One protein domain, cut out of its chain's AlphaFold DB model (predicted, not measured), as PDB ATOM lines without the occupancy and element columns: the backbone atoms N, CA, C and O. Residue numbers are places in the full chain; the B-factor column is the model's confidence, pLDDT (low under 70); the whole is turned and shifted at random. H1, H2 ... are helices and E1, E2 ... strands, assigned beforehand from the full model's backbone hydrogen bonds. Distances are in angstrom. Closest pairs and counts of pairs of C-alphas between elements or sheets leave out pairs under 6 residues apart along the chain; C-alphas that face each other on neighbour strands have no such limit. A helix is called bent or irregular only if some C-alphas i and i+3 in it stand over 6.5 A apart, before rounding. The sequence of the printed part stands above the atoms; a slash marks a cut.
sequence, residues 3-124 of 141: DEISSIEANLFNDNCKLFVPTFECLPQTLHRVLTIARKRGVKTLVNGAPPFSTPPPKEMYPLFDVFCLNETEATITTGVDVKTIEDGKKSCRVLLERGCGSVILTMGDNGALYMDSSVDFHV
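This is residues 3 to 124 of the 141 residues of the protein "Hypothetical protein" of Medioppia subpectinata (UniProt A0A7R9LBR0). A twisted sheet of five short strands has H5 packed over one face at E3 and E4; H3 and H2, which touch each other, only graze the sheet, and H1 packs on H2 at one end of the elongated whole, away from the sheet. H4 sits beside the strands, and a long stretch, residues 12 to 27, joins H1 to H2. The 122 printed residues hold five named helices and five named strands in the order H1 H2 E1 H3 E2 H4 H5 E3 E4 E5, class mixed; the mixed sheet runs E1 E2 E3 E4 E5. The whole is compact, with a radius of gyration of the C-alphas of 14.7 A, and elongated, spanning 45 by 30 by 24 A.

E1 (44 to 48) and E2 (67 to 70) are parallel neighbours, with N 69 and O 47 2.8 A apart. E2 and E3 (103 to 107) are parallel, with N 68 and O 103 2.9 A apart. E3, E4 (113 to 117) and E5 (121 to 124) form a meander, each strand the antiparallel neighbour of the one before, in two hairpins; N 104 and O 116 are 2.8 A apart, N 124 and O 113 2.8 A. H5 (86 to 98) lies over E3 and E4 at a height over the sheet of 8.4 A, its closest C-alphas to E3 being Cys 93 and Val 104, 5.9 A. H4 (72 to 79) stands at the sheet's level and touches H5, the closest C-alphas being Thr 79 and Ser 92, 6.0 A. Two strand-helix-strand units, parallel neighbour strands joined through helices, have right-handed crossovers: E1, H3 (59 to 64), E2; and E2, H4 H5, E3. H2 (28 to 40) only grazes the sheet and touches H3, with C-alphas Leu 35 and Leu 64 closest at 6.1 A. H1 (3 to 11) touches H2 at a shallow tilt of 23 degrees, the same way, with C-alphas Ile 5 and Val 34 closest at 7.1 A. Every O i to N i+4 pair is within hydrogen-bond range in H2, H4 and H5; H1 has 3 of 5, and H3 has 0 of 2 but 2 of 3 O i to N i+3 pairs.

E4 is 13.7 A long, E3 13.4 A and E1 13.2 A; H2 and H5 are each 18.5 A. H1, 14.3 A, begins at C-alpha 3 (-16.042, 27.000, 23.746) and is irregular, with C-alphas 7 and 10 7.7 A apart. E5 ends at C-alpha 124 (-48.267, 28.725, 49.690).

The C-alphas farthest apart, those of Ser 7 and Thr 85, are 45.4 A apart. The printed part has no cut, and the link from H1 to H2, 16 residues, is long. The mean pLDDT of the printed part is 93.4, and no printed residue is under 70.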
ATOM      1  N   ASP A   3     -16.643  26.386  24.938       78.31
ATOM      2  CA  ASP A   3     -16.042  27.000  23.746       78.31
ATOM      3  C   ASP A   3     -17.084  27.294  22.654       78.31
ATOM      4  O   ASP A   3     -17.040  28.345  22.017       78.31
ATOM      5  N   GLU A   4     -18.090  26.427  22.499       81.38
ATOM      6  CA  GLU A   4     -19.212  26.653  21.576       81.38
ATOM      7  C   GLU A   4     -20.101  27.810  22.042       81.38
ATOM      8  O   GLU A   4     -20.565  28.597  21.226       81.38
ATOM      9  N   ILE A   5     -20.304  27.975  23.356       84.75
ATOM     10  CA  ILE A   5     -21.046  29.128  23.889       84.75
ATOM     11  C   ILE A   5     -20.321  30.438  23.572       84.75
ATOM     12  O   ILE A   5     -20.963  31.447  23.292       84.75
ATOM     13  N   SER A   6     -18.989  30.423  23.584       80.31
ATOM     14  CA  SER A   6     -18.185  31.610  23.286       80.31
ATOM     15  C   SER A   6     -18.317  32.045  21.823       80.31
ATOM     16  O   SER A   6     -18.333  33.243  21.549       80.31
ATOM     17  N   SER A   7     -18.476  31.105  20.883       79.94
ATOM     18  CA  SER A   7     -18.648  31.431  19.459       79.94
ATOM     19  C   SER A   7     -20.036  31.986  19.123       79.94
ATOM     20  O   SER A   7     -20.173  32.739  18.159       79.94
ATOM     21  N   ILE A   8     -21.052  31.679  19.937       84.25
ATOM     22  CA  ILE A   8     -22.426  32.180  19.765       84.25
ATOM     23  C   ILE A   8     -22.819  33.258  20.780       84.25
ATOM     24  O   ILE A   8     -23.960  33.714  20.756       84.25
ATOM     25  N   GLU A   9     -21.901  33.700  21.650       83.69
ATOM     26  CA  GLU A   9     -22.184  34.633  22.751       83.69
ATOM     27  C   GLU A   9     -22.938  35.874  22.268       83.69
ATOM     28  O   GLU A   9     -23.907  36.278  22.907       83.69
ATOM     29  N   ALA A  10     -22.544  36.426  21.112       79.81
ATOM     30  CA  ALA A  10     -23.172  37.585  20.478       79.81
ATOM     31  C   ALA A  10     -24.687  37.405  20.244       79.81
ATOM     32  O   ALA A  10     -25.444  38.361  20.417       79.81
ATOM     33  N   ASN A  11     -25.128  36.184  19.950       84.00
ATOM     34  CA  ASN A  11     -26.491  35.866  19.523       84.00
ATOM     35  C   ASN A  11     -27.252  34.976  20.518       84.00
ATOM     36  O   ASN A  11     -28.407  34.643  20.267       84.00
ATOM     37  N   LEU A  12     -26.627  34.595  21.637       88.31
ATOM     38  CA  LEU A  12     -27.187  33.643  22.600       88.31
ATOM     39  C   LEU A  12     -28.516  34.119  23.205       88.31
ATOM     40  O   LEU A  12     -29.430  33.327  23.411       88.31
ATOM     41  N   PHE A  13     -28.628  35.425  23.446       91.06
ATOM     42  CA  PHE A  13     -29.859  36.076  23.884       91.06
ATOM     43  C   PHE A  13     -30.179  37.217  22.927       91.06
ATOM     44  O   PHE A  13     -29.371  38.134  22.789       91.06
ATOM     45  N   ASN A  14     -31.340  37.176  22.279       87.94
ATOM     46  CA  ASN A  14     -31.834  38.330  21.530       87.94
ATOM     47  C   ASN A  14     -32.314  39.443  22.487       87.94
ATOM     48  O   ASN A  14     -32.553  39.189  23.668       87.94
ATOM     49  N   ASP A  15     -32.510  40.659  21.972       85.50
ATOM     50  CA  ASP A  15     -32.884  41.842  22.776       85.50
ATOM     51  C   ASP A  15     -34.250  41.712  23.491       85.50
ATOM     52  O   ASP A  15     -34.555  42.406  24.473       85.50
ATOM     53  N   ASN A  16     -35.083  40.780  23.021       90.81
ATOM     54  CA  ASN A  16     -36.402  40.499  23.577       90.81
ATOM     55  C   ASN A  16     -36.373  39.438  24.684       90.81
ATOM     56  O   ASN A  16     -37.361  39.299  25.403       90.81
ATOM     57  N   CYS A  17     -35.267  38.713  24.866       92.94
ATOM     58  CA  CYS A  17     -35.140  37.724  25.925       92.94
ATOM     59  C   CYS A  17     -35.090  38.426  27.289       92.94
ATOM     60  O   CYS A  17     -34.199  39.229  27.555       92.94
ATOM     61  N   LYS A  18     -36.072  38.144  28.152       93.94
ATOM     62  CA  LYS A  18     -36.158  38.733  29.503       93.94
ATOM     63  C   LYS A  18     -35.817  37.748  30.612       93.94
ATOM     64  O   LYS A  18     -35.346  38.170  31.663       93.94
ATOM     65  N   LEU A  19     -36.037  36.459  30.365       96.06
ATOM     66  CA  LEU A  19     -35.838  35.390  31.329       96.06
ATOM     67  C   LEU A  19     -35.172  34.197  30.648       96.06
ATOM     68  O   LEU A  19     -35.617  33.750  29.590       96.06
ATOM     69  N   PHE A  20     -34.134  33.677  31.285       96.56
ATOM     70  CA  PHE A  20     -33.474  32.434  30.931       96.56
ATOM     71  C   PHE A  20     -33.763  31.382  32.005       96.56
ATOM     72  O   PHE A  20     -33.568  31.652  33.192       96.56
ATOM     73  N   VAL A  21     -34.228  30.200  31.587       96.38
ATOM     74  CA  VAL A  21     -34.707  29.141  32.490       96.38
ATOM     75  C   VAL A  21     -33.927  27.834  32.277       96.38
ATOM     76  O   VAL A  21     -34.410  26.955  31.566       96.38
ATOM     77  N   PRO A  22     -32.691  27.710  32.797       95.12
ATOM     78  CA  PRO A  22     -31.904  26.486  32.660       95.12
ATOM     79  C   PRO A  22     -32.201  25.444  33.748       95.12
ATOM     80  O   PRO A  22     -32.606  25.783  34.862       95.12
ATOM     81  N   THR A  23     -31.882  24.189  33.427       94.69
ATOM     82  CA  THR A  23     -31.772  23.047  34.349       94.69
ATOM     83  C   THR A  23     -30.298  22.712  34.635       94.69
ATOM     84  O   THR A  23     -29.377  23.340  34.093       94.69
ATOM     85  N   PHE A  24     -30.051  21.706  35.474       93.38
ATOM     86  CA  PHE A  24     -28.718  21.163  35.774       93.38
ATOM     87  C   PHE A  24     -28.335  19.954  34.883       93.38
ATOM     88  O   PHE A  24     -27.417  19.203  35.194       93.38
ATOM     89  N   GLU A  25     -28.965  19.790  33.718       91.81
ATOM     90  CA  GLU A  25     -28.683  18.687  32.770       91.81
ATOM     91  C   GLU A  25     -27.483  18.960  31.841       91.81
ATOM     92  O   GLU A  25     -27.079  18.116  31.042       91.81
ATOM     93  N   CYS A  26     -26.881  20.149  31.921       86.44
ATOM     94  CA  CYS A  26     -25.702  20.514  31.138       86.44
ATOM     95  C   CYS A  26     -24.433  20.551  31.999       86.44
ATOM     96  O   CYS A  26     -24.481  20.574  33.223       86.44
ATOM     97  N   LEU A  27     -23.255  20.589  31.369       89.50
ATOM     98  CA  LEU A  27     -21.998  20.682  32.117       89.50
ATOM     99  C   LEU A  27     -21.982  21.953  32.995       89.50
ATOM    100  O   LEU A  27     -22.207  23.040  32.451       89.50
ATOM    101  N   PRO A  28     -21.604  21.878  34.291       89.25
ATOM    102  CA  PRO A  28     -21.610  23.036  35.196       89.25
ATOM    103  C   PRO A  28     -20.844  24.252  34.658       89.25
ATOM    104  O   PRO A  28     -21.276  25.391  34.801       89.25
ATOM    105  N   GLN A  29     -19.727  24.018  33.965       89.88
ATOM    106  CA  GLN A  29     -18.925  25.074  33.338       89.88
ATOM    107  C   GLN A  29     -19.661  25.764  32.179       89.88
ATOM    108  O   GLN A  29     -19.525  26.972  31.984       89.88
ATOM    109  N   THR A  30     -20.453  25.004  31.418       91.69
ATOM    110  CA  THR A  30     -21.281  25.551  30.334       91.69
ATOM    111  C   THR A  30     -22.394  26.401  30.931       91.69
ATOM    112  O   THR A  30     -22.557  27.550  30.520       91.69
ATOM    113  N   LEU A  31     -23.086  25.892  31.955       93.81
ATOM    114  CA  LEU A  31     -24.122  26.645  32.661       93.81
ATOM    115  C   LEU A  31     -23.572  27.953  33.240       93.81
ATOM    116  O   LEU A  31     -24.117  29.025  32.980       93.81
ATOM    117  N   HIS A  32     -22.443  27.886  33.949       94.06
ATOM    118  CA  HIS A  32     -21.776  29.054  34.518       94.06
ATOM    119  C   HIS A  32     -21.471  30.118  33.451       94.06
ATOM    120  O   HIS A  32     -21.742  31.310  33.654       94.06
ATOM    121  N   ARG A  33     -20.960  29.706  32.281       93.56
ATOM    122  CA  ARG A  33     -20.671  30.631  31.179       93.56
ATOM    123  C   ARG A  33     -21.938  31.312  30.666       93.56
ATOM    124  O   ARG A  33     -21.949  32.535  30.541       93.56
ATOM    125  N   VAL A  34     -22.993  30.546  30.396       94.88
ATOM    126  CA  VAL A  34     -24.262  31.082  29.878       94.88
ATOM    127  C   VAL A  34     -24.900  32.046  30.878       94.88
ATOM    128  O   VAL A  34     -25.301  33.145  30.498       94.88
ATOM    129  N   LEU A  35     -24.918  31.693  32.163       96.06
ATOM    130  CA  LEU A  35     -25.427  32.558  33.226       96.06
ATOM    131  C   LEU A  35     -24.640  33.871  33.339       96.06
ATOM    132  O   LEU A  35     -25.219  34.943  33.522       96.06
ATOM    133  N   THR A  36     -23.316  33.812  33.176       95.12
ATOM    134  CA  THR A  36     -22.462  35.010  33.161       95.12
ATOM    135  C   THR A  36     -22.811  35.930  31.991       95.12
ATOM    136  O   THR A  36     -22.843  37.152  32.148       95.12
ATOM    137  N   ILE A  37     -23.099  35.364  30.816       94.44
ATOM    138  CA  ILE A  37     -23.532  36.128  29.639       94.44
ATOM    139  C   ILE A  37     -24.919  36.737  29.882       94.44
ATOM    140  O   ILE A  37     -25.103  37.927  29.621       94.44
ATOM    141  N   ALA A  38     -25.863  35.962  30.431       95.56
ATOM    142  CA  ALA A  38     -27.213  36.425  30.758       95.56
ATOM    143  C   ALA A  38     -27.159  37.672  31.651       95.56
ATOM    144  O   ALA A  38     -27.733  38.708  31.312       95.56
ATOM    145  N   ARG A  39     -26.341  37.625  32.710       94.94
ATOM    146  CA  ARG A  39     -26.076  38.774  33.582       94.94
ATOM    147  C   ARG A  39     -25.569  39.998  32.835       94.94
ATOM    148  O   ARG A  39     -26.101  41.086  33.031       94.94
ATOM    149  N   LYS A  40     -24.525  39.845  32.013       93.25
ATOM    150  CA  LYS A  40     -23.929  40.967  31.266       93.25
ATOM    151  C   LYS A  40     -24.941  41.640  30.337       93.25
ATOM    152  O   LYS A  40     -24.821  42.831  30.078       93.25
ATOM    153  N   ARG A  41     -25.930  40.880  29.859       92.56
ATOM    154  CA  ARG A  41     -27.021  41.361  29.002       92.56
ATOM    155  C   ARG A  41     -28.261  41.821  29.768       92.56
ATOM    156  O   ARG A  41     -29.234  42.222  29.141       92.56
ATOM    157  N   GLY A  42     -28.251  41.760  31.099       93.88
ATOM    158  CA  GLY A  42     -29.407  42.114  31.923       93.88
ATOM    159  C   GLY A  42     -30.590  41.147  31.795       93.88
ATOM    160  O   GLY A  42     -31.710  41.514  32.143       93.88
ATOM    161  N   VAL A  43     -30.363  39.926  31.302       97.12
ATOM    162  CA  VAL A  43     -31.373  38.862  31.247       97.12
ATOM    163  C   VAL A  43     -31.481  38.224  32.629       97.12
ATOM    164  O   VAL A  43     -30.464  37.843  33.212       97.12
ATOM    165  N   LYS A  44     -32.706  38.103  33.153       97.69
ATOM    166  CA  LYS A  44     -32.965  37.453  34.443       97.69
ATOM    167  C   LYS A  44     -32.819  35.939  34.350       97.69
ATOM    168  O   LYS A  44     -33.079  35.361  33.296       97.69
ATOM    169  N   THR A  45     -32.448  35.289  35.447       98.25
ATOM    170  CA  THR A  45     -32.250  33.832  35.499       98.25
ATOM    171  C   THR A  45     -33.188  33.161  36.506       98.25
ATOM    172  O   THR A  45     -33.209  33.505  37.685       98.25
ATOM    173  N   LEU A  46     -33.956  32.169  36.050       98.06
ATOM    174  CA  LEU A  46     -34.680  31.236  36.919       98.06
ATOM    175  C   LEU A  46     -34.053  29.865  36.732       98.06
ATOM    176  O   LEU A  46     -34.320  29.185  35.749       98.06
ATOM    177  N   VAL A  47     -33.182  29.477  37.649       97.44
ATOM    178  CA  VAL A  47     -32.459  28.211  37.551       97.44
ATOM    179  C   VAL A  47     -33.254  27.140  38.277       97.44
ATOM    180  O   VAL A  47     -33.571  27.312  39.450       97.44
ATOM    181  N   ASN A  48     -33.579  26.046  37.595       96.44
ATOM    182  CA  ASN A  48     -34.126  24.853  38.229       96.44
ATOM    183  C   ASN A  48     -32.970  23.899  38.560       96.44
ATOM    184  O   ASN A  48     -32.278  23.442  37.653       96.44
ATOM    185  N   GLY A  49     -32.729  23.614  39.839       92.44
ATOM    186  CA  GLY A  49     -31.579  22.820  40.297       92.44
ATOM    187  C   GLY A  49     -31.709  21.308  40.105       92.44
ATOM    188  O   GLY A  49     -31.098  20.547  40.855       92.44
ATOM    189  N   ALA A  50     -32.497  20.893  39.114       90.19
ATOM    190  CA  ALA A  50     -32.836  19.514  38.806       90.19
ATOM    191  C   ALA A  50     -32.178  19.053  37.489       90.19
ATOM    192  O   ALA A  50     -32.099  19.856  36.551       90.19
ATOM    193  N   PRO A  51     -31.737  17.783  37.393       88.81
ATOM    194  CA  PRO A  51     -31.329  16.945  38.517       88.81
ATOM    195  C   PRO A  51     -30.064  17.533  39.173       88.81
ATOM    196  O   PRO A  51     -29.300  18.241  38.520       88.81
ATOM    197  N   PRO A  52     -29.783  17.250  40.453       86.50
ATOM    198  CA  PRO A  52     -28.591  17.782  41.096       86.50
ATOM    199  C   PRO A  52     -27.329  17.293  40.376       86.50
ATOM    200  O   PRO A  52     -27.196  16.115  40.039       86.50
ATOM    201  N   PHE A  53     -26.368  18.195  40.174       85.62
ATOM    202  CA  PHE A  53     -25.057  17.819  39.658       85.62
ATOM    203  C   PHE A  53     -24.391  16.764  40.549       85.62
ATOM    204  O   PHE A  53     -24.530  16.782  41.773       85.62
ATOM    205  N   SER A  54     -23.570  15.898  39.948       83.44
ATOM    206  CA  SER A  54     -22.765  14.920  40.698       83.44
ATOM    207  C   SER A  54     -21.791  15.576  41.685       83.44
ATOM    208  O   SER A  54     -21.363  14.942  42.646       83.44
ATOM    209  N   THR A  55     -21.433  16.840  41.451       79.81
ATOM    210  CA  THR A  55     -20.658  17.677  42.368       79.81
ATOM    211  C   THR A  55     -21.379  19.007  42.600       79.81
ATOM    212  O   THR A  55     -21.992  19.530  41.670       79.81
ATOM    213  N   PRO A  56     -21.312  19.595  43.809       75.38
ATOM    214  CA  PRO A  56     -21.970  20.868  44.076       75.38
ATOM    215  C   PRO A  56     -21.527  21.976  43.108       75.38
ATOM    216  O   PRO A  56     -20.340  22.048  42.769       75.38
ATOM    217  N   PRO A  57     -22.439  22.888  42.719       83.75
ATOM    218  CA  PRO A  57     -22.078  24.095  41.996       83.75
ATOM    219  C   PRO A  57     -20.938  24.878  42.661       83.75
ATOM    220  O   PRO A  57     -20.934  25.008  43.894       83.75
ATOM    221  N   PRO A  58     -20.022  25.477  41.877       87.31
ATOM    222  CA  PRO A  58     -19.073  26.453  42.399       87.31
ATOM    223  C   PRO A  58     -19.798  27.595  43.126       87.31
ATOM    224  O   PRO A  58     -20.885  28.015  42.717       87.31
ATOM    225  N   LYS A  59     -19.212  28.111  44.215       90.06
ATOM    226  CA  LYS A  59     -19.864  29.117  45.077       90.06
ATOM    227  C   LYS A  59     -20.191  30.408  44.323       90.06
ATOM    228  O   LYS A  59     -21.215  31.028  44.572       90.06
ATOM    229  N   GLU A  60     -19.349  30.780  43.373       93.50
ATOM    230  CA  GLU A  60     -19.518  31.934  42.492       93.50
ATOM    231  C   GLU A  60     -20.728  31.825  41.552       93.50
ATOM    232  O   GLU A  60     -21.153  32.832  40.985       93.50
ATOM    233  N   MET A  61     -21.313  30.630  41.413       95.19
ATOM    234  CA  MET A  61     -22.480  30.412  40.569       95.19
ATOM    235  C   MET A  61     -23.795  30.782  41.262       95.19
ATOM    236  O   MET A  61     -24.713  31.225  40.588       95.19
ATOM    237  N   TYR A  62     -23.898  30.689  42.591       96.50
ATOM    238  CA  TYR A  62     -25.140  31.029  43.309       96.50
ATOM    239  C   TYR A  62     -25.555  32.498  43.151       96.50
ATOM    240  O   TYR A  62     -26.728  32.745  42.867       96.50
ATOM    241  N   PRO A  63     -24.631  33.480  43.199       97.56
ATOM    242  CA  PRO A  63     -24.958  34.854  42.846       97.56
ATOM    243  C   PRO A  63     -25.512  35.016  41.435       97.56
ATOM    244  O   PRO A  63     -26.063  36.069  41.146       97.56
ATOM    245  N   LEU A  64     -25.331  34.039  40.532       97.81
ATOM    246  CA  LEU A  64     -25.880  34.020  39.172       97.81
ATOM    247  C   LEU A  64     -27.357  33.641  39.071       97.81
ATOM    248  O   LEU A  64     -27.922  33.764  37.983       97.81
ATOM    249  N   PHE A  65     -27.987  33.231  40.168       97.75
ATOM    250  CA  PHE A  65     -29.376  32.785  40.196       97.75
ATOM    251  C   PHE A  65     -30.272  33.909  40.735       97.75
ATOM    252  O   PHE A  65     -30.301  34.147  41.945       97.75
ATOM    253  N   ASP A  66     -31.000  34.622  39.865       98.44
ATOM    254  CA  ASP A  66     -31.987  35.613  40.330       98.44
ATOM    255  C   ASP A  66     -33.136  34.919  41.084       98.44
ATOM    256  O   ASP A  66     -33.597  35.403  42.120       98.44
ATOM    257  N   VAL A  67     -33.557  33.755  40.588       98.38
ATOM    258  CA  VAL A  67     -34.478  32.833  41.254       98.38
ATOM    259  C   VAL A  67     -33.877  31.432  41.182       98.38
ATOM    260  O   VAL A  67     -33.543  30.964  40.092       98.38
ATOM    261  N   PHE A  68     -33.744  30.753  42.320       97.94
ATOM    262  CA  PHE A  68     -33.320  29.355  42.369       97.94
ATOM    263  C   PHE A  68     -34.491  28.464  42.794       97.94
ATOM    264  O   PHE A  68     -35.041  28.643  43.878       97.94
ATOM    265  N   CYS A  69     -34.895  27.545  41.921       97.81
ATOM    266  CA  CYS A  69     -36.016  26.637  42.127       97.81
ATOM    267  C   CYS A  69     -35.507  25.219  42.401       97.81
ATOM    268  O   CYS A  69     -34.652  24.725  41.665       97.81
ATOM    269  N   LEU A  70     -36.015  24.593  43.461       96.19
ATOM    270  CA  LEU A  70     -35.629  23.257  43.921       96.19
ATOM    271  C   LEU A  70     -36.850  22.533  44.499       96.19
ATOM    272  O   LEU A  70     -37.760  23.188  45.011       96.19
ATOM    273  N   ASN A  71     -36.840  21.202  44.495       96.19
ATOM    274  CA  ASN A  71     -37.678  20.388  45.389       96.19
ATOM    275  C   ASN A  71     -36.947  20.051  46.709       96.19
ATOM    276  O   ASN A  71     -35.783  20.419  46.909       96.19
ATOM    277  N   GLU A  72     -37.601  19.329  47.625       95.94
ATOM    278  CA  GLU A  72     -37.030  18.978  48.937       95.94
ATOM    279  C   GLU A  72     -35.740  18.155  48.828       95.94
ATOM    280  O   GLU A  72     -34.797  18.352  49.602       95.94
ATOM    281  N   THR A  73     -35.684  17.240  47.858       93.94
ATOM    282  CA  THR A  73     -34.541  16.338  47.652       93.94
ATOM    283  C   THR A  73     -33.328  17.122  47.161       93.94
ATOM    284  O   THR A  73     -32.235  17.007  47.720       93.94
ATOM    285  N   GLU A  74     -33.513  17.978  46.161       95.00
ATOM    286  CA  GLU A  74     -32.452  18.816  45.597       95.00
ATOM    287  C   GLU A  74     -31.964  19.863  46.597       95.00
ATOM    288  O   GLU A  74     -30.757  20.101  46.711       95.00
ATOM    289  N   ALA A  75     -32.880  20.458  47.363       94.88
ATOM    290  CA  ALA A  75     -32.542  21.392  48.428       94.88
ATOM    291  C   ALA A  75     -31.728  20.711  49.530       94.88
ATOM    292  O   ALA A  75     -30.723  21.268  49.981       94.88
ATOM    293  N   THR A  76     -32.087  19.479  49.897       95.19
ATOM    294  CA  THR A  76     -31.324  18.674  50.860       95.19
ATOM    295  C   THR A  76     -29.911  18.395  50.360       95.19
ATOM    296  O   THR A  76     -28.942  18.669  51.067       95.19
ATOM    297  N   ILE A  77     -29.770  17.939  49.113       92.88
ATOM    298  CA  ILE A  77     -28.464  17.664  48.491       92.88
ATOM    299  C   ILE A  77     -27.616  18.938  48.403       92.88
ATOM    300  O   ILE A  77     -26.421  18.924  48.696       92.88
ATOM    301  N   THR A  78     -28.233  20.058  48.032       91.81
ATOM    302  CA  THR A  78     -27.524  21.323  47.812       91.81
ATOM    303  C   THR A  78     -27.096  21.971  49.128       91.81
ATOM    304  O   THR A  78     -25.985  22.503  49.236       91.81
ATOM    305  N   THR A  79     -27.964  21.969  50.140       93.81
ATOM    306  CA  THR A  79     -27.750  22.717  51.391       93.81
ATOM    307  C   THR A  79     -27.189  21.877  52.530       93.81
ATOM    308  O   THR A  79     -26.581  22.444  53.437       93.81
ATOM    309  N   GLY A  80     -27.358  20.555  52.482       94.56
ATOM    310  CA  GLY A  80     -27.079  19.645  53.594       94.56
ATOM    311  C   GLY A  80     -28.138  19.681  54.705       94.56
ATOM    312  O   GLY A  80     -27.975  19.003  55.716       94.56
ATOM    313  N   VAL A  81     -29.207  20.469  54.543       96.62
ATOM    314  CA  VAL A  81     -30.342  20.522  55.473       96.62
ATOM    315  C   VAL A  81     -31.347  19.449  55.073       96.62
ATOM    316  O   VAL A  81     -31.843  19.484  53.958       96.62
ATOM    317  N   ASP A  82     -31.673  18.523  55.970       97.31
ATOM    318  CA  ASP A  82     -32.703  17.501  55.742       97.31
ATOM    319  C   ASP A  82     -34.103  18.140  55.725       97.31
ATOM    320  O   ASP A  82     -34.658  18.483  56.774       97.31
ATOM    321  N   VAL A  83     -34.654  18.370  54.530       97.12
ATOM    322  CA  VAL A  83     -35.925  19.086  54.345       97.12
ATOM    323  C   VAL A  83     -37.107  18.133  54.531       97.12
ATOM    324  O   VAL A  83     -37.509  17.426  53.611       97.12
ATOM    325  N   LYS A  84     -37.697  18.142  55.733       94.81
ATOM    326  CA  LYS A  84     -38.879  17.323  56.079       94.81
ATOM    327  C   LYS A  84     -40.099  18.131  56.495       94.81
ATOM    328  O   LYS A  84     -41.220  17.628  56.467       94.81
ATOM    329  N   THR A  85     -39.888  19.373  56.911       96.75
ATOM    330  CA  THR A  85     -40.938  20.270  57.392       96.75
ATOM    331  C   THR A  85     -40.821  21.634  56.729       96.75
ATOM    332  O   THR A  85     -39.776  21.980  56.177       96.75
ATOM    333  N   ILE A  86     -41.879  22.442  56.824       96.81
ATOM    334  CA  ILE A  86     -41.863  23.833  56.351       96.81
ATOM    335  C   ILE A  86     -40.698  24.619  56.966       96.81
ATOM    336  O   ILE A  86     -40.031  25.380  56.271       96.81
ATOM    337  N   GLU A  87     -40.411  24.414  58.254       97.62
ATOM    338  CA  GLU A  87     -39.318  25.121  58.923       97.62
ATOM    339  C   GLU A  87     -37.942  24.665  58.421       97.62
ATOM    340  O   GLU A  87     -37.036  25.484  58.276       97.62
ATOM    341  N   ASP A  88     -37.774  23.384  58.090       97.94
ATOM    342  CA  ASP A  88     -36.536  22.902  57.464       97.94
ATOM    343  C   ASP A  88     -36.371  23.461  56.051       97.94
ATOM    344  O   ASP A  88     -35.274  23.885  55.681       97.94
ATOM    345  N   GLY A  89     -37.472  23.569  55.301       97.69
ATOM    346  CA  GLY A  89     -37.496  24.247  54.008       97.69
ATOM    347  C   GLY A  89     -37.057  25.707  54.125       97.69
ATOM    348  O   GLY A  89     -36.161  26.144  53.407       97.69
ATOM    349  N   LYS A  90     -37.582  26.444  55.111       98.06
ATOM    350  CA  LYS A  90     -37.151  27.823  55.400       98.06
ATOM    351  C   LYS A  90     -35.668  27.914  55.762       98.06
ATOM    352  O   LYS A  90     -34.990  28.828  55.294       98.06
ATOM    353  N   LYS A  91     -35.137  26.985  56.569       98.31
ATOM    354  CA  LYS A  91     -33.690  26.918  56.862       98.31
ATOM    355  C   LYS A  91     -32.881  26.704  55.583       98.31
ATOM    356  O   LYS A  91     -31.886  27.395  55.386       98.31
ATOM    357  N   SER A  92     -33.315  25.792  54.717       97.69
ATOM    358  CA  SER A  92     -32.659  25.525  53.435       97.69
ATOM    359  C   SER A  92     -32.659  26.763  52.526       97.69
ATOM    360  O   SER A  92     -31.601  27.160  52.035       97.69
ATOM    361  N   CYS A  93     -33.797  27.460  52.401       98.12
ATOM    362  CA  CYS A  93     -33.883  28.724  51.662       98.12
ATOM    363  C   CYS A  93     -32.909  29.780  52.204       98.12
ATOM    364  O   CYS A  93     -32.195  30.403  51.417       98.12
ATOM    365  N   ARG A  94     -32.804  29.939  53.533       98.25
ATOM    366  CA  ARG A  94     -31.844  30.870  54.155       98.25
ATOM    367  C   ARG A  94     -30.398  30.555  53.767       98.25
ATOM    368  O   ARG A  94     -29.688  31.460  53.343       98.25
ATOM    369  N   VAL A  95     -29.989  29.283  53.803       97.56
ATOM    370  CA  VAL A  95     -28.636  28.868  53.377       97.56
ATOM    371  C   VAL A  95     -28.363  29.248  51.917       97.56
ATOM    372  O   VAL A  95     -27.251  29.646  51.572       97.56
ATOM    373  N   LEU A  96     -29.351  29.126  51.030       97.31
ATOM    374  CA  LEU A  96     -29.198  29.458  49.609       97.31
ATOM    375  C   LEU A  96     -29.121  30.970  49.359       97.31
ATOM    376  O   LEU A  96     -28.321  31.405  48.524       97.31
ATOM    377  N   LEU A  97     -29.887  31.766  50.105       98.12
ATOM    378  CA  LEU A  97     -29.776  33.227  50.087       98.12
ATOM    379  C   LEU A  97     -28.419  33.692  50.631       98.12
ATOM    380  O   LEU A  97     -27.778  34.544  50.025       98.12
ATOM    381  N   GLU A  98     -27.919  33.075  51.705       97.12
ATOM    382  CA  GLU A  98     -26.575  33.340  52.250       97.12
ATOM    383  C   GLU A  98     -25.453  33.003  51.252       97.12
ATOM    384  O   GLU A  98     -24.390  33.625  51.271       97.12
ATOM    385  N   ARG A  99     -25.685  32.050  50.339       96.31
ATOM    386  CA  ARG A  99     -24.773  31.752  49.219       96.31
ATOM    387  C   ARG A  99     -24.859  32.772  48.079       96.31
ATOM    388  O   ARG A  99     -24.012  32.738  47.189       96.31
ATOM    389  N   GLY A 100     -25.836  33.674  48.110       97.44
ATOM    390  CA  GLY A 100     -25.972  34.795  47.181       97.44
ATOM    391  C   GLY A 100     -27.102  34.671  46.162       97.44
ATOM    392  O   GLY A 100     -27.169  35.517  45.274       97.44
ATOM    393  N   CYS A 101     -27.979  33.664  46.255       97.94
ATOM    394  CA  CYS A 101     -29.165  33.607  45.388       97.94
ATOM    395  C   CYS A 101     -30.044  34.848  45.616       97.94
ATOM    396  O   CYS A 101     -30.182  35.304  46.751       97.94
ATOM    397  N   GLY A 102     -30.668  35.377  44.560       98.25
ATOM    398  CA  GLY A 102     -31.565  36.532  44.684       98.25
ATOM    399  C   GLY A 102     -32.860  36.191  45.425       98.25
ATOM    400  O   GLY A 102     -33.282  36.914  46.325       98.25
ATOM    401  N   SER A 103     -33.468  35.067  45.056       98.56
ATOM    402  CA  SER A 103     -34.643  34.488  45.703       98.56
ATOM    403  C   SER A 103     -34.665  32.971  45.518       98.56
ATOM    404  O   SER A 103     -33.992  32.434  44.633       98.56
ATOM    405  N   VAL A 104     -35.428  32.273  46.355       98.50
ATOM    406  CA  VAL A 104     -35.547  30.812  46.346       98.50
ATOM    407  C   VAL A 104     -37.015  30.418  46.289       98.50
ATOM    408  O   VAL A 104     -37.822  30.915  47.075       98.50
ATOM    409  N   ILE A 105     -37.336  29.498  45.383       98.44
ATOM    410  CA  ILE A 105     -38.599  28.758  45.363       98.44
ATOM    411  C   ILE A 105     -38.282  27.316  45.750       98.44
ATOM    412  O   ILE A 105     -37.489  26.655  45.086       98.44
ATOM    413  N   LEU A 106     -38.911  26.825  46.812       97.88
ATOM    414  CA  LEU A 106     -38.785  25.439  47.246       97.88
ATOM    415  C   LEU A 106     -40.145  24.758  47.139       97.88
ATOM    416  O   LEU A 106     -41.056  25.076  47.906       97.88
ATOM    417  N   THR A 107     -40.295  23.846  46.185       96.56
ATOM    418  CA  THR A 107     -41.497  23.016  46.073       96.56
ATOM    419  C   THR A 107     -41.446  21.904  47.115       96.56
ATOM    420  O   THR A 107     -40.381  21.383  47.440       96.56
ATOM    421  N   MET A 108     -42.603  21.607  47.707       94.38
ATOM    422  CA  MET A 108     -42.741  20.706  48.848       94.38
ATOM    423  C   MET A 108     -43.900  19.703  48.692       94.38
ATOM    424  O   MET A 108     -44.639  19.439  49.644       94.38
ATOM    425  N   GLY A 109     -44.132  19.213  47.470       89.69
ATOM    426  CA  GLY A 109     -45.198  18.254  47.155       89.69
ATOM    427  C   GLY A 109     -46.572  18.660  47.710       89.69
ATOM    428  O   GLY A 109     -47.066  19.757  47.445       89.69
ATOM    429  N   ASP A 110     -47.170  17.786  48.528       88.94
ATOM    430  CA  ASP A 110     -48.459  18.009  49.211       88.94
ATOM    431  C   ASP A 110     -48.465  19.250  50.123       88.94
ATOM    432  O   ASP A 110     -49.525  19.815  50.400       88.94
ATOM    433  N   ASN A 111     -47.295  19.696  50.589       91.12
ATOM    434  CA  ASN A 111     -47.174  20.905  51.394       91.12
ATOM    435  C   ASN A 111     -47.171  22.181  50.544       91.12
ATOM    436  O   ASN A 111     -47.266  23.260  51.113       91.12
ATOM    437  N   GLY A 112     -47.107  22.114  49.213       94.31
ATOM    438  CA  GLY A 112     -47.157  23.288  48.339       94.31
ATOM    439  C   GLY A 112     -45.771  23.848  48.050       94.31
ATOM    440  O   GLY A 112     -44.909  23.100  47.601       94.31
ATOM    441  N   ALA A 113     -45.544  25.146  48.252       96.44
ATOM    442  CA  ALA A 113     -44.245  25.763  47.975       96.44
ATOM    443  C   ALA A 113     -43.888  26.888  48.951       96.44
ATOM    444  O   ALA A 113     -44.757  27.592  49.468       96.44
ATOM    445  N   LEU A 114     -42.592  27.080  49.171       97.69
ATOM    446  CA  LEU A 114     -42.024  28.222  49.876       97.69
ATOM    447  C   LEU A 114     -41.400  29.196  48.883       97.69
ATOM    448  O   LEU A 114     -40.734  28.777  47.938       97.69
ATOM    449  N   TYR A 115     -41.570  30.487  49.148       98.31
ATOM    450  CA  TYR A 115     -40.803  31.554  48.520       98.31
ATOM    451  C   TYR A 115     -40.048  32.337  49.590       98.31
ATOM    452  O   TYR A 115     -40.610  32.661  50.641       98.31
ATOM    453  N   MET A 116     -38.784  32.651  49.319       98.56
ATOM    454  CA  MET A 116     -37.985  33.512  50.182       98.56
ATOM    455  C   MET A 116     -37.036  34.382  49.363       98.56
ATOM    456  O   MET A 116     -36.331  33.886  48.483       98.56
ATOM    457  N   ASP A 117     -36.976  35.665  49.694       97.94
ATOM    458  CA  ASP A 117     -35.948  36.594  49.234       97.94
ATOM    459  C   ASP A 117     -35.410  37.418  50.423       97.94
ATOM    460  O   ASP A 117     -35.630  37.084  51.587       97.94
ATOM    461  N   SER A 118     -34.667  38.488  50.141       94.94
ATOM    462  CA  SER A 118     -34.117  39.382  51.176       94.94
ATOM    463  C   SER A 118     -35.156  40.138  52.022       94.94
ATOM    464  O   SER A 118     -34.807  40.683  53.067       94.94
ATOM    465  N   SER A 119     -36.402  40.233  51.560       95.38
ATOM    466  CA  SER A 119     -37.457  41.087  52.113       95.38
ATOM    467  C   SER A 119     -38.667  40.297  52.609       95.38
ATOM    468  O   SER A 119     -39.304  40.713  53.577       95.38
ATOM    469  N   VAL A 120     -39.007  39.185  51.956       95.31
ATOM    470  CA  VAL A 120     -40.205  38.396  52.246       95.31
ATOM    471  C   VAL A 120     -39.915  36.899  52.348       95.31
ATOM    472  O   VAL A 120     -39.034  36.344  51.697       95.31
ATOM    473  N   ASP A 121     -40.730  36.250  53.170       95.88
ATOM    474  CA  ASP A 121     -40.819  34.811  53.406       95.88
ATOM    475  C   ASP A 121     -42.314  34.497  53.401       95.88
ATOM    476  O   ASP A 121     -43.063  35.085  54.190       95.88
ATOM    477  N   PHE A 122     -42.761  33.594  52.528       95.56
ATOM    478  CA  PHE A 122     -44.112  33.056  52.633       95.56
ATOM    479  C   PHE A 122     -44.226  31.617  52.135       95.56
ATOM    480  O   PHE A 122     -43.464  31.132  51.300       95.56
ATOM    481  N   HIS A 123     -45.238  30.939  52.670       96.88
ATOM    482  CA  HIS A 123     -45.626  29.580  52.324       96.88
ATOM    483  C   HIS A 123     -46.967  29.600  51.598       96.88
ATOM    484  O   HIS A 123     -47.922  30.218  52.071       96.88
ATOM    485  N   VAL A 124     -47.038  28.920  50.458       94.50
ATOM    486  CA  VAL A 124     -48.267  28.725  49.690       94.50
ATOM    487  C   VAL A 124     -48.667  27.253  49.804       94.50
ATOM    488  O   VAL A 124     -48.038  26.414  49.154       94.50
TER     489      VAL A 124